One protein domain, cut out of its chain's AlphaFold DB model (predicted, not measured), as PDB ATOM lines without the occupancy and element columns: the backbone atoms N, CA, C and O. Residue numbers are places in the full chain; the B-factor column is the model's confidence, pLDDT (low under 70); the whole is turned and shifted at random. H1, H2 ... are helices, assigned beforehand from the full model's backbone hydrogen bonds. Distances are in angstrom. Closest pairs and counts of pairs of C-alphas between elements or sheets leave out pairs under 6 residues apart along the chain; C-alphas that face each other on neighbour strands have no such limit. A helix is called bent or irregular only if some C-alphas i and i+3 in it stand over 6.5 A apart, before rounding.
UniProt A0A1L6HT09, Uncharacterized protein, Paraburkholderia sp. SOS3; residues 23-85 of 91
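AT A GLANCE: This is residues 23 to 85 of the 91 residues of an uncharacterized protein of Paraburkholderia sp. SOS3 (UniProt A0A1L6HT09). Four helices stand side by side in a bundle, each running opposite to the one before; H4 packs on H1 and H3, while H2 sits more loosely across from H4. The 63 printed residues, all helix in class, hold H1 to H4 in order and no named strand. The whole is compact, with a radius of gyration of the C-alphas of 10.6 A and spans of 29 by 26 by 17 A.

HOW THE PARTS SIT: H1, residues 23 to 35, and H2, residues 41 to 49, are close but not clearly touching; their closest C-alphas, of Ala 32 and Ser 41, are 6.3 A apart. H3, residues 53 to 62, and H4, residues 69 to 84, form a hairpin and touch, closest at C-alphas Phe 57 and Ala 79, 4.9 A. H1 touches H4, closest at C-alphas Glu 24 and Phe 82, 4.4 A, at a shallow tilt of 19 degrees, opposite ways. H2 and H4 are apart. Every O i to N i+4 pair is within hydrogen-bond range in H1 and H2, 4 of 6 in H3 and 11 of 12 in H4.

IN THESE COORDINATES: H1 starts at C-alpha 23 (206.094, 188.433, 200.960) and is 18.4 A long, H2 11.9 A. H3, 15.2 A, is only just irregular: C-alphas 54 and 57 are 6.8 A apart. H4, 22.8 A, ends at C-alpha 84 (214.231, 189.265, 202.134).

THE WHOLE: The printed part has no cut and no long link; pLDDT is under 70 at residues 36 to 40.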
ATOM      1  N   PHE A  23     205.457 187.793 199.807       91.00
ATOM      2  CA  PHE A  23     206.094 188.433 200.960       91.00
ATOM      3  C   PHE A  23     206.180 189.962 200.828       91.00
ATOM      4  O   PHE A  23     206.047 190.673 201.825       91.00
ATOM      5  N   GLU A  24     206.357 190.480 199.608       89.62
ATOM      6  CA  GLU A  24     206.315 191.919 199.335       89.62
ATOM      7  C   GLU A  24     204.905 192.444 199.612       89.62
ATOM      8  O   GLU A  24     204.736 193.429 200.328       89.62
ATOM      9  N   TYR A  25     203.884 191.745 199.107       91.44
ATOM     10  CA  TYR A  25     202.484 192.100 199.326       91.44
ATOM     11  C   TYR A  25     202.117 192.123 200.817       91.44
ATOM     12  O   TYR A  25     201.592 193.126 201.311       91.44
ATOM     13  N   ASP A  26     202.459 191.065 201.553       90.25
ATOM     14  CA  ASP A  26     202.181 190.948 202.988       90.25
ATOM     15  C   ASP A  26     202.842 192.082 203.789       90.25
ATOM     16  O   ASP A  26     202.221 192.675 204.682       90.25
ATOM     17  N   ALA A  27     204.083 192.442 203.441       90.69
ATOM     18  CA  ALA A  27     204.777 193.568 204.054       90.69
ATOM     19  C   ALA A  27     204.022 194.886 203.827       90.69
ATOM     20  O   ALA A  27     203.796 195.637 204.783       90.69
ATOM     21  N   LEU A  28     203.571 195.161 202.597       89.88
ATOM     22  CA  LEU A  28     202.813 196.377 202.276       89.88
ATOM     23  C   LEU A  28     201.487 196.437 203.038       89.88
ATOM     24  O   LEU A  28     201.108 197.505 203.535       89.88
ATOM     25  N   VAL A  29     200.782 195.310 203.149       89.12
ATOM     26  CA  VAL A  29     199.513 195.228 203.886       89.12
ATOM     27  C   VAL A  29     199.743 195.521 205.370       89.12
ATOM     28  O   VAL A  29     199.028 196.352 205.942       89.12
ATOM     29  N   SER A  30     200.793 194.952 205.979       88.00
ATOM     30  CA  SER A  30     201.181 195.264 207.365       88.00
ATOM     31  C   SER A  30     201.476 196.758 207.556       88.00
ATOM     32  O   SER A  30     201.006 197.370 208.524       88.00
ATOM     33  N   VAL A  31     202.188 197.376 206.602       87.62
ATOM     34  CA  VAL A  31     202.484 198.818 206.618       87.62
ATOM     35  C   VAL A  31     201.206 199.643 206.609       87.62
ATOM     36  O   VAL A  31     201.006 200.512 207.464       87.62
ATOM     37  N   ALA A  32     200.319 199.377 205.653       86.56
ATOM     38  CA  ALA A  32     199.089 200.136 205.486       86.56
ATOM     39  C   ALA A  32     198.135 199.969 206.673       86.56
ATOM     40  O   ALA A  32     197.524 200.953 207.104       86.56
ATOM     41  N   PHE A  33     198.049 198.760 207.229       82.38
ATOM     42  CA  PHE A  33     197.234 198.477 208.406       82.38
ATOM     43  C   PHE A  33     197.737 199.258 209.622       82.38
ATOM     44  O   PHE A  33     196.961 199.897 210.330       82.38
ATOM     45  N   ASN A  34     199.056 199.284 209.827       80.81
ATOM     46  CA  ASN A  34     199.661 199.985 210.951       80.81
ATOM     47  C   ASN A  34     199.618 201.519 210.819       80.81
ATOM     48  O   ASN A  34     199.526 202.211 211.832       80.81
ATOM     49  N   CYS A  35     199.665 202.062 209.600       74.94
ATOM     50  CA  CYS A  35     199.684 203.509 209.363       74.94
ATOM     51  C   CYS A  35     198.296 204.170 209.263       74.94
ATOM     52  O   CYS A  35     198.234 205.396 209.131       74.94
ATOM     53  N   GLY A  36     197.205 203.398 209.303       60.59
ATOM     54  CA  GLY A  36     195.848 203.900 209.081       60.59
ATOM     55  C   GLY A  36     195.610 204.240 207.605       60.59
ATOM     56  O   GLY A  36     196.004 205.298 207.102       60.59
ATOM     57  N   ALA A  37     194.961 203.323 206.891       59.62
ATOM     58  CA  ALA A  37     194.478 203.529 205.531       59.62
ATOM     59  C   ALA A  37     193.489 204.711 205.426       59.62
ATOM     60  O   ALA A  37     192.977 205.226 206.410       59.62
ATOM     61  N   PHE A  38     193.241 205.136 204.189       51.19
ATOM     62  CA  PHE A  38     192.453 206.286 203.710       51.19
ATOM     63  C   PHE A  38     193.238 207.530 203.294       51.19
ATOM     64  O   PHE A  38     192.902 208.076 202.248       51.19
ATOM     65  N   ARG A  39     194.327 207.938 203.964       55.88
ATOM     66  CA  ARG A  39     195.110 209.117 203.503       55.88
ATOM     67  C   ARG A  39     196.589 208.872 203.199       55.88
ATOM     68  O   ARG A  39     197.265 209.800 202.774       55.88
ATOM     69  N   GLY A  40     197.110 207.663 203.425       63.12
ATOM     70  CA  GLY A  40     198.552 207.397 203.324       63.12
ATOM     71  C   GLY A  40     199.032 206.587 202.152       63.12
ATOM     72  O   GLY A  40     200.056 206.930 201.573       63.12
ATOM     73  N   SER A  41     198.291 205.550 201.780       79.50
ATOM     74  CA  SER A  41     198.833 204.513 200.908       79.50
ATOM     75  C   SER A  41     199.125 204.976 199.479       79.50
ATOM     76  O   SER A  41     199.770 204.238 198.756       79.50
ATOM     77  N   ASN A  42     198.726 206.190 199.078       85.69
ATOM     78  CA  ASN A  42     199.054 206.756 197.765       85.69
ATOM     79  C   ASN A  42     200.560 206.819 197.515       85.69
ATOM     80  O   ASN A  42     201.003 206.432 196.446       85.69
ATOM     81  N   ALA A  43     201.340 207.287 198.494       86.31
ATOM     82  CA  ALA A  43     202.790 207.381 198.332       86.31
ATOM     83  C   ALA A  43     203.430 205.989 198.240       86.31
ATOM     84  O   ALA A  43     204.362 205.790 197.476       86.31
ATOM     85  N   LEU A  44     202.886 205.020 198.978       88.12
ATOM     86  CA  LEU A  44     203.351 203.638 198.974       88.12
ATOM     87  C   LEU A  44     203.015 202.937 197.645       88.12
ATOM     88  O   LEU A  44     203.894 202.346 197.035       88.12
ATOM     89  N   ILE A  45     201.786 203.097 197.147       89.81
ATOM     90  CA  ILE A  45     201.355 202.606 195.828       89.81
ATOM     91  C   ILE A  45     202.182 203.259 194.715       89.81
ATOM     92  O   ILE A  45     202.677 202.561 193.840       89.81
ATOM     93  N   ALA A  46     202.362 204.584 194.750       90.06
ATOM     94  CA  ALA A  46     203.145 205.308 193.751       90.06
ATOM     95  C   ALA A  46     204.611 204.858 193.738       90.06
ATOM     96  O   ALA A  46     205.180 204.680 192.665       90.06
ATOM     97  N   GLN A  47     205.203 204.640 194.917       89.88
ATOM     98  CA  GLN A  47     206.575 204.158 195.017       89.88
ATOM     99  C   GLN A  47     206.708 202.735 194.468       89.88
ATOM    100  O   GLN A  47     207.624 202.490 193.688       89.88
ATOM    101  N   ILE A  48     205.783 201.824 194.790       90.50
ATOM    102  CA  ILE A  48     205.783 200.470 194.216       90.50
ATOM    103  C   ILE A  48     205.674 200.552 192.699       90.50
ATOM    104  O   ILE A  48     206.576 200.119 191.994       90.50
ATOM    105  N   ASN A  49     204.640 201.227 192.204       92.06
ATOM    106  CA  ASN A  49     204.352 201.391 190.782       92.06
ATOM    107  C   ASN A  49     205.457 202.101 189.981       92.06
ATOM    108  O   ASN A  49     205.418 202.062 188.754       92.06
ATOM    109  N   SER A  50     206.427 202.747 190.640       89.81
ATOM    110  CA  SER A  50     207.606 203.310 189.974       89.81
ATOM    111  C   SER A  50     208.590 202.245 189.474       89.81
ATOM    112  O   SER A  50     209.463 202.564 188.674       89.81
ATOM    113  N   GLY A  51     208.466 200.991 189.930       84.31
ATOM    114  CA  GLY A  51     209.373 199.893 189.582       84.31
ATOM    115  C   GLY A  51     210.698 199.907 190.351       84.31
ATOM    116  O   GLY A  51     211.501 198.988 190.225       84.31
ATOM    117  N   GLU A  52     210.925 200.906 191.205       84.25
ATOM    118  CA  GLU A  52     212.156 201.082 191.979       84.25
ATOM    119  C   GLU A  52     212.158 200.229 193.264       84.25
ATOM    120  O   GLU A  52     212.307 200.752 194.374       84.25
ATOM    121  N   HIS A  53     211.992 198.907 193.137       77.81
ATOM    122  CA  HIS A  53     211.878 197.987 194.285       77.81
ATOM    123  C   HIS A  53     213.102 198.057 195.213       77.81
ATOM    124  O   HIS A  53     212.952 198.020 196.432       77.81
ATOM    125  N   GLY A  54     214.304 198.276 194.664       80.19
ATOM    126  CA  GLY A  54     215.536 198.432 195.452       80.19
ATOM    127  C   GLY A  54     215.551 199.650 196.386       80.19
ATOM    128  O   GLY A  54     216.341 199.689 197.320       80.19
ATOM    129  N   LYS A  55     214.665 200.636 196.181       86.38
ATOM    130  CA  LYS A  55     214.518 201.808 197.064       86.38
ATOM    131  C   LYS A  55     213.410 201.631 198.103       86.38
ATOM    132  O   LYS A  55     213.232 202.500 198.959       86.38
ATOM    133  N   MET A  56     212.652 200.532 198.045       86.19
ATOM    134  CA  MET A  56     211.531 200.317 198.960       86.19
ATOM    135  C   MET A  56     211.975 200.132 200.401       86.19
ATOM    136  O   MET A  56     211.276 200.601 201.297       86.19
ATOM    137  N   PHE A  57     213.130 199.509 200.631       86.94
ATOM    138  CA  PHE A  57     213.657 199.323 201.977       86.94
ATOM    139  C   PHE A  57     213.832 200.674 202.691       86.94
ATOM    140  O   PHE A  57     213.183 200.940 203.706       86.94
ATOM    141  N   ASP A  58     214.607 201.582 202.094       88.25
ATOM    142  CA  ASP A  58     214.860 202.921 202.641       88.25
ATOM    143  C   ASP A  58     213.587 203.773 202.730       88.25
ATOM    144  O   ASP A  58     213.373 204.514 203.699       88.25
ATOM    145  N   PHE A  59     212.697 203.646 201.742       89.31
ATOM    146  CA  PHE A  59     211.405 204.325 201.762       89.31
ATOM    147  C   PHE A  59     210.565 203.891 202.971       89.31
ATOM    148  O   PHE A  59     210.088 204.734 203.734       89.31
ATOM    149  N   LEU A  60     210.418 202.583 203.200       88.31
ATOM    150  CA  LEU A  60     209.637 202.042 204.314       88.31
ATOM    151  C   LEU A  60     210.228 202.428 205.679       88.31
ATOM    152  O   LEU A  60     209.462 202.695 206.609       88.31
ATOM    153  N   LEU A  61     211.557 202.543 205.789       88.38
ATOM    154  CA  LEU A  61     212.255 202.995 207.001       88.38
ATOM    155  C   LEU A  61     212.014 204.461 207.375       88.38
ATOM    156  O   LEU A  61     212.336 204.852 208.495       88.38
ATOM    157  N   SER A  62     211.475 205.278 206.476       85.81
ATOM    158  CA  SER A  62     211.124 206.678 206.758       85.81
ATOM    159  C   SER A  62     209.614 206.930 206.704       85.81
ATOM    160  O   SER A  62     209.115 207.939 207.214       85.81
ATOM    161  N   TYR A  63     208.860 205.985 206.144       85.12
ATOM    162  CA  TYR A  63     207.444 206.136 205.868       85.12
ATOM    163  C   TYR A  63     206.599 206.246 207.145       85.12
ATOM    164  O   TYR A  63     206.420 205.289 207.898       85.12
ATOM    165  N   ARG A  64     206.028 207.439 207.363       78.31
ATOM    166  CA  ARG A  64     205.015 207.731 208.400       78.31
ATOM    167  C   ARG A  64     205.409 207.348 209.833       78.31
ATOM    168  O   ARG A  64     204.550 207.090 210.670       78.31
ATOM    169  N   ILE A  65     206.702 207.372 210.139       76.94
ATOM    170  CA  ILE A  65     207.219 207.079 211.483       76.94
ATOM    171  C   ILE A  65     207.088 208.283 212.423       76.94
ATOM    172  O   ILE A  65     206.768 208.128 213.606       76.94
ATOM    173  N   GLY A  66     207.387 209.487 211.922       75.50
ATOM    174  CA  GLY A  66     207.590 210.666 212.767       75.50
ATOM    175  C   GLY A  66     208.672 210.420 213.832       75.50
ATOM    176  O   GLY A  66     209.706 209.814 213.555       75.50
ATOM    177  N   ASN A  67     208.412 210.839 215.075       76.31
ATOM    178  CA  ASN A  67     209.330 210.668 216.214       76.31
ATOM    179  C   ASN A  67     209.060 209.400 217.054       76.31
ATOM    180  O   ASN A  67     209.572 209.268 218.165       76.31
ATOM    181  N   ASN A  68     208.258 208.450 216.561       77.44
ATOM    182  CA  ASN A  68     207.865 207.278 217.342       77.44
ATOM    183  C   ASN A  68     208.892 206.133 217.228       77.44
ATOM    184  O   ASN A  68     208.940 205.404 216.236       77.44
ATOM    185  N   ALA A  69     209.687 205.930 218.283       76.50
ATOM    186  CA  ALA A  69     210.718 204.891 218.332       76.50
ATOM    187  C   ALA A  69     210.170 203.456 218.182       76.50
ATOM    188  O   ALA A  69     210.834 202.608 217.587       76.50
ATOM    189  N   LYS A  70     208.945 203.174 218.654       78.25
ATOM    190  CA  LYS A  70     208.324 201.845 218.497       78.25
ATOM    191  C   LYS A  70     207.960 201.561 217.037       78.25
ATOM    192  O   LYS A  70     208.096 200.429 216.584       78.25
ATOM    193  N   LEU A  71     207.553 202.593 216.291       80.88
ATOM    194  CA  LEU A  71     207.266 202.472 214.859       80.88
ATOM    195  C   LEU A  71     208.535 202.263 214.029       80.88
ATOM    196  O   LEU A  71     208.469 201.529 213.050       80.88
ATOM    197  N   LYS A  72     209.687 202.818 214.438       83.62
ATOM    198  CA  LYS A  72     210.980 202.574 213.765       83.62
ATOM    199  C   LYS A  72     211.340 201.095 213.722       83.62
ATOM    200  O   LYS A  72     211.630 200.568 212.654       83.62
ATOM    201  N   ARG A  73     211.271 200.417 214.872       84.50
ATOM    202  CA  ARG A  73     211.559 198.977 214.947       84.50
ATOM    203  C   ARG A  73     210.601 198.168 214.071       84.50
ATOM    204  O   ARG A  73     211.037 197.247 213.393       84.50
ATOM    205  N   ARG A  74     209.318 198.542 214.056       85.19
ATOM    206  CA  ARG A  74     208.305 197.860 213.246       85.19
ATOM    207  C   ARG A  74     208.546 198.059 211.746       85.19
ATOM    208  O   ARG A  74     208.672 197.070 211.035       85.19
ATOM    209  N   ARG A  75     208.761 199.308 211.303       88.00
ATOM    210  CA  ARG A  75     209.095 199.621 209.902       88.00
ATOM    211  C   ARG A  75     210.315 198.855 209.417       88.00
ATOM    212  O   ARG A  75     210.306 198.395 208.285       88.00
ATOM    213  N   PHE A  76     211.329 198.691 210.264       89.38
ATOM    214  CA  PHE A  76     212.500 197.889 209.925       89.38
ATOM    215  C   PHE A  76     212.150 196.419 209.673       89.38
ATOM    216  O   PHE A  76     212.604 195.851 208.686       89.38
ATOM    217  N   GLN A  77     211.313 195.810 210.514       88.75
ATOM    218  CA  GLN A  77     210.867 194.428 210.309       88.75
ATOM    219  C   GLN A  77     210.056 194.275 209.016       88.75
ATOM    220  O   GLN A  77     210.258 193.316 208.281       88.75
ATOM    221  N   GLU A  78     209.180 195.229 208.703       89.19
ATOM    222  CA  GLU A  78     208.382 195.195 207.469       89.19
ATOM    223  C   GLU A  78     209.225 195.468 206.220       89.19
ATOM    224  O   GLU A  78     209.026 194.807 205.207       89.19
ATOM    225  N   ALA A  79     210.196 196.383 206.289       89.81
ATOM    226  CA  ALA A  79     211.156 196.617 205.213       89.81
ATOM    227  C   ALA A  79     212.024 195.375 204.963       89.81
ATOM    228  O   ALA A  79     212.216 194.968 203.820       89.81
ATOM    229  N   ARG A  80     212.479 194.716 206.034       90.25
ATOM    230  CA  ARG A  80     213.225 193.458 205.948       90.25
ATOM    231  C   ARG A  80     212.379 192.332 205.357       90.25
ATOM    232  O   ARG A  80     212.890 191.585 204.526       90.25
ATOM    233  N   LEU A  81     211.110 192.209 205.753       89.94
ATOM    234  CA  LEU A  81     210.184 191.242 205.157       89.94
ATOM    235  C   LEU A  81     210.007 191.513 203.659       89.94
ATOM    236  O   LEU A  81     210.086 190.577 202.872       89.94
ATOM    237  N   PHE A  82     209.837 192.781 203.279       89.69
ATOM    238  CA  PHE A  82     209.698 193.186 201.883       89.69
ATOM    239  C   PHE A  82     210.930 192.812 201.046       89.69
ATOM    240  O   PHE A  82     210.781 192.317 199.942       89.69
ATOM    241  N   GLU A  83     212.142 193.021 201.560       88.62
ATOM    242  CA  GLU A  83     213.374 192.767 200.800       88.62
ATOM    243  C   GLU A  83     213.792 191.287 200.794       88.62
ATOM    244  O   GLU A  83     214.285 190.778 199.792       88.62
ATOM    245  N   THR A  84     213.622 190.592 201.921       85.81
ATOM    246  CA  THR A  84     214.231 189.265 202.134       85.81
ATOM    247  C   THR A  84     213.227 188.119 202.202       85.81
ATOM    248  O   THR A  84     213.630 186.957 202.167       85.81
ATOM    249  N   GLY A  85     211.935 188.411 202.368       83.62
ATOM    250  CA  GLY A  85     210.902 187.402 202.617       83.62
ATOM    251  C   GLY A  85     210.994 186.711 203.984       83.62
ATOM    252  O   GLY A  85     210.264 185.755 204.242       83.62
TER     253      GLY A  85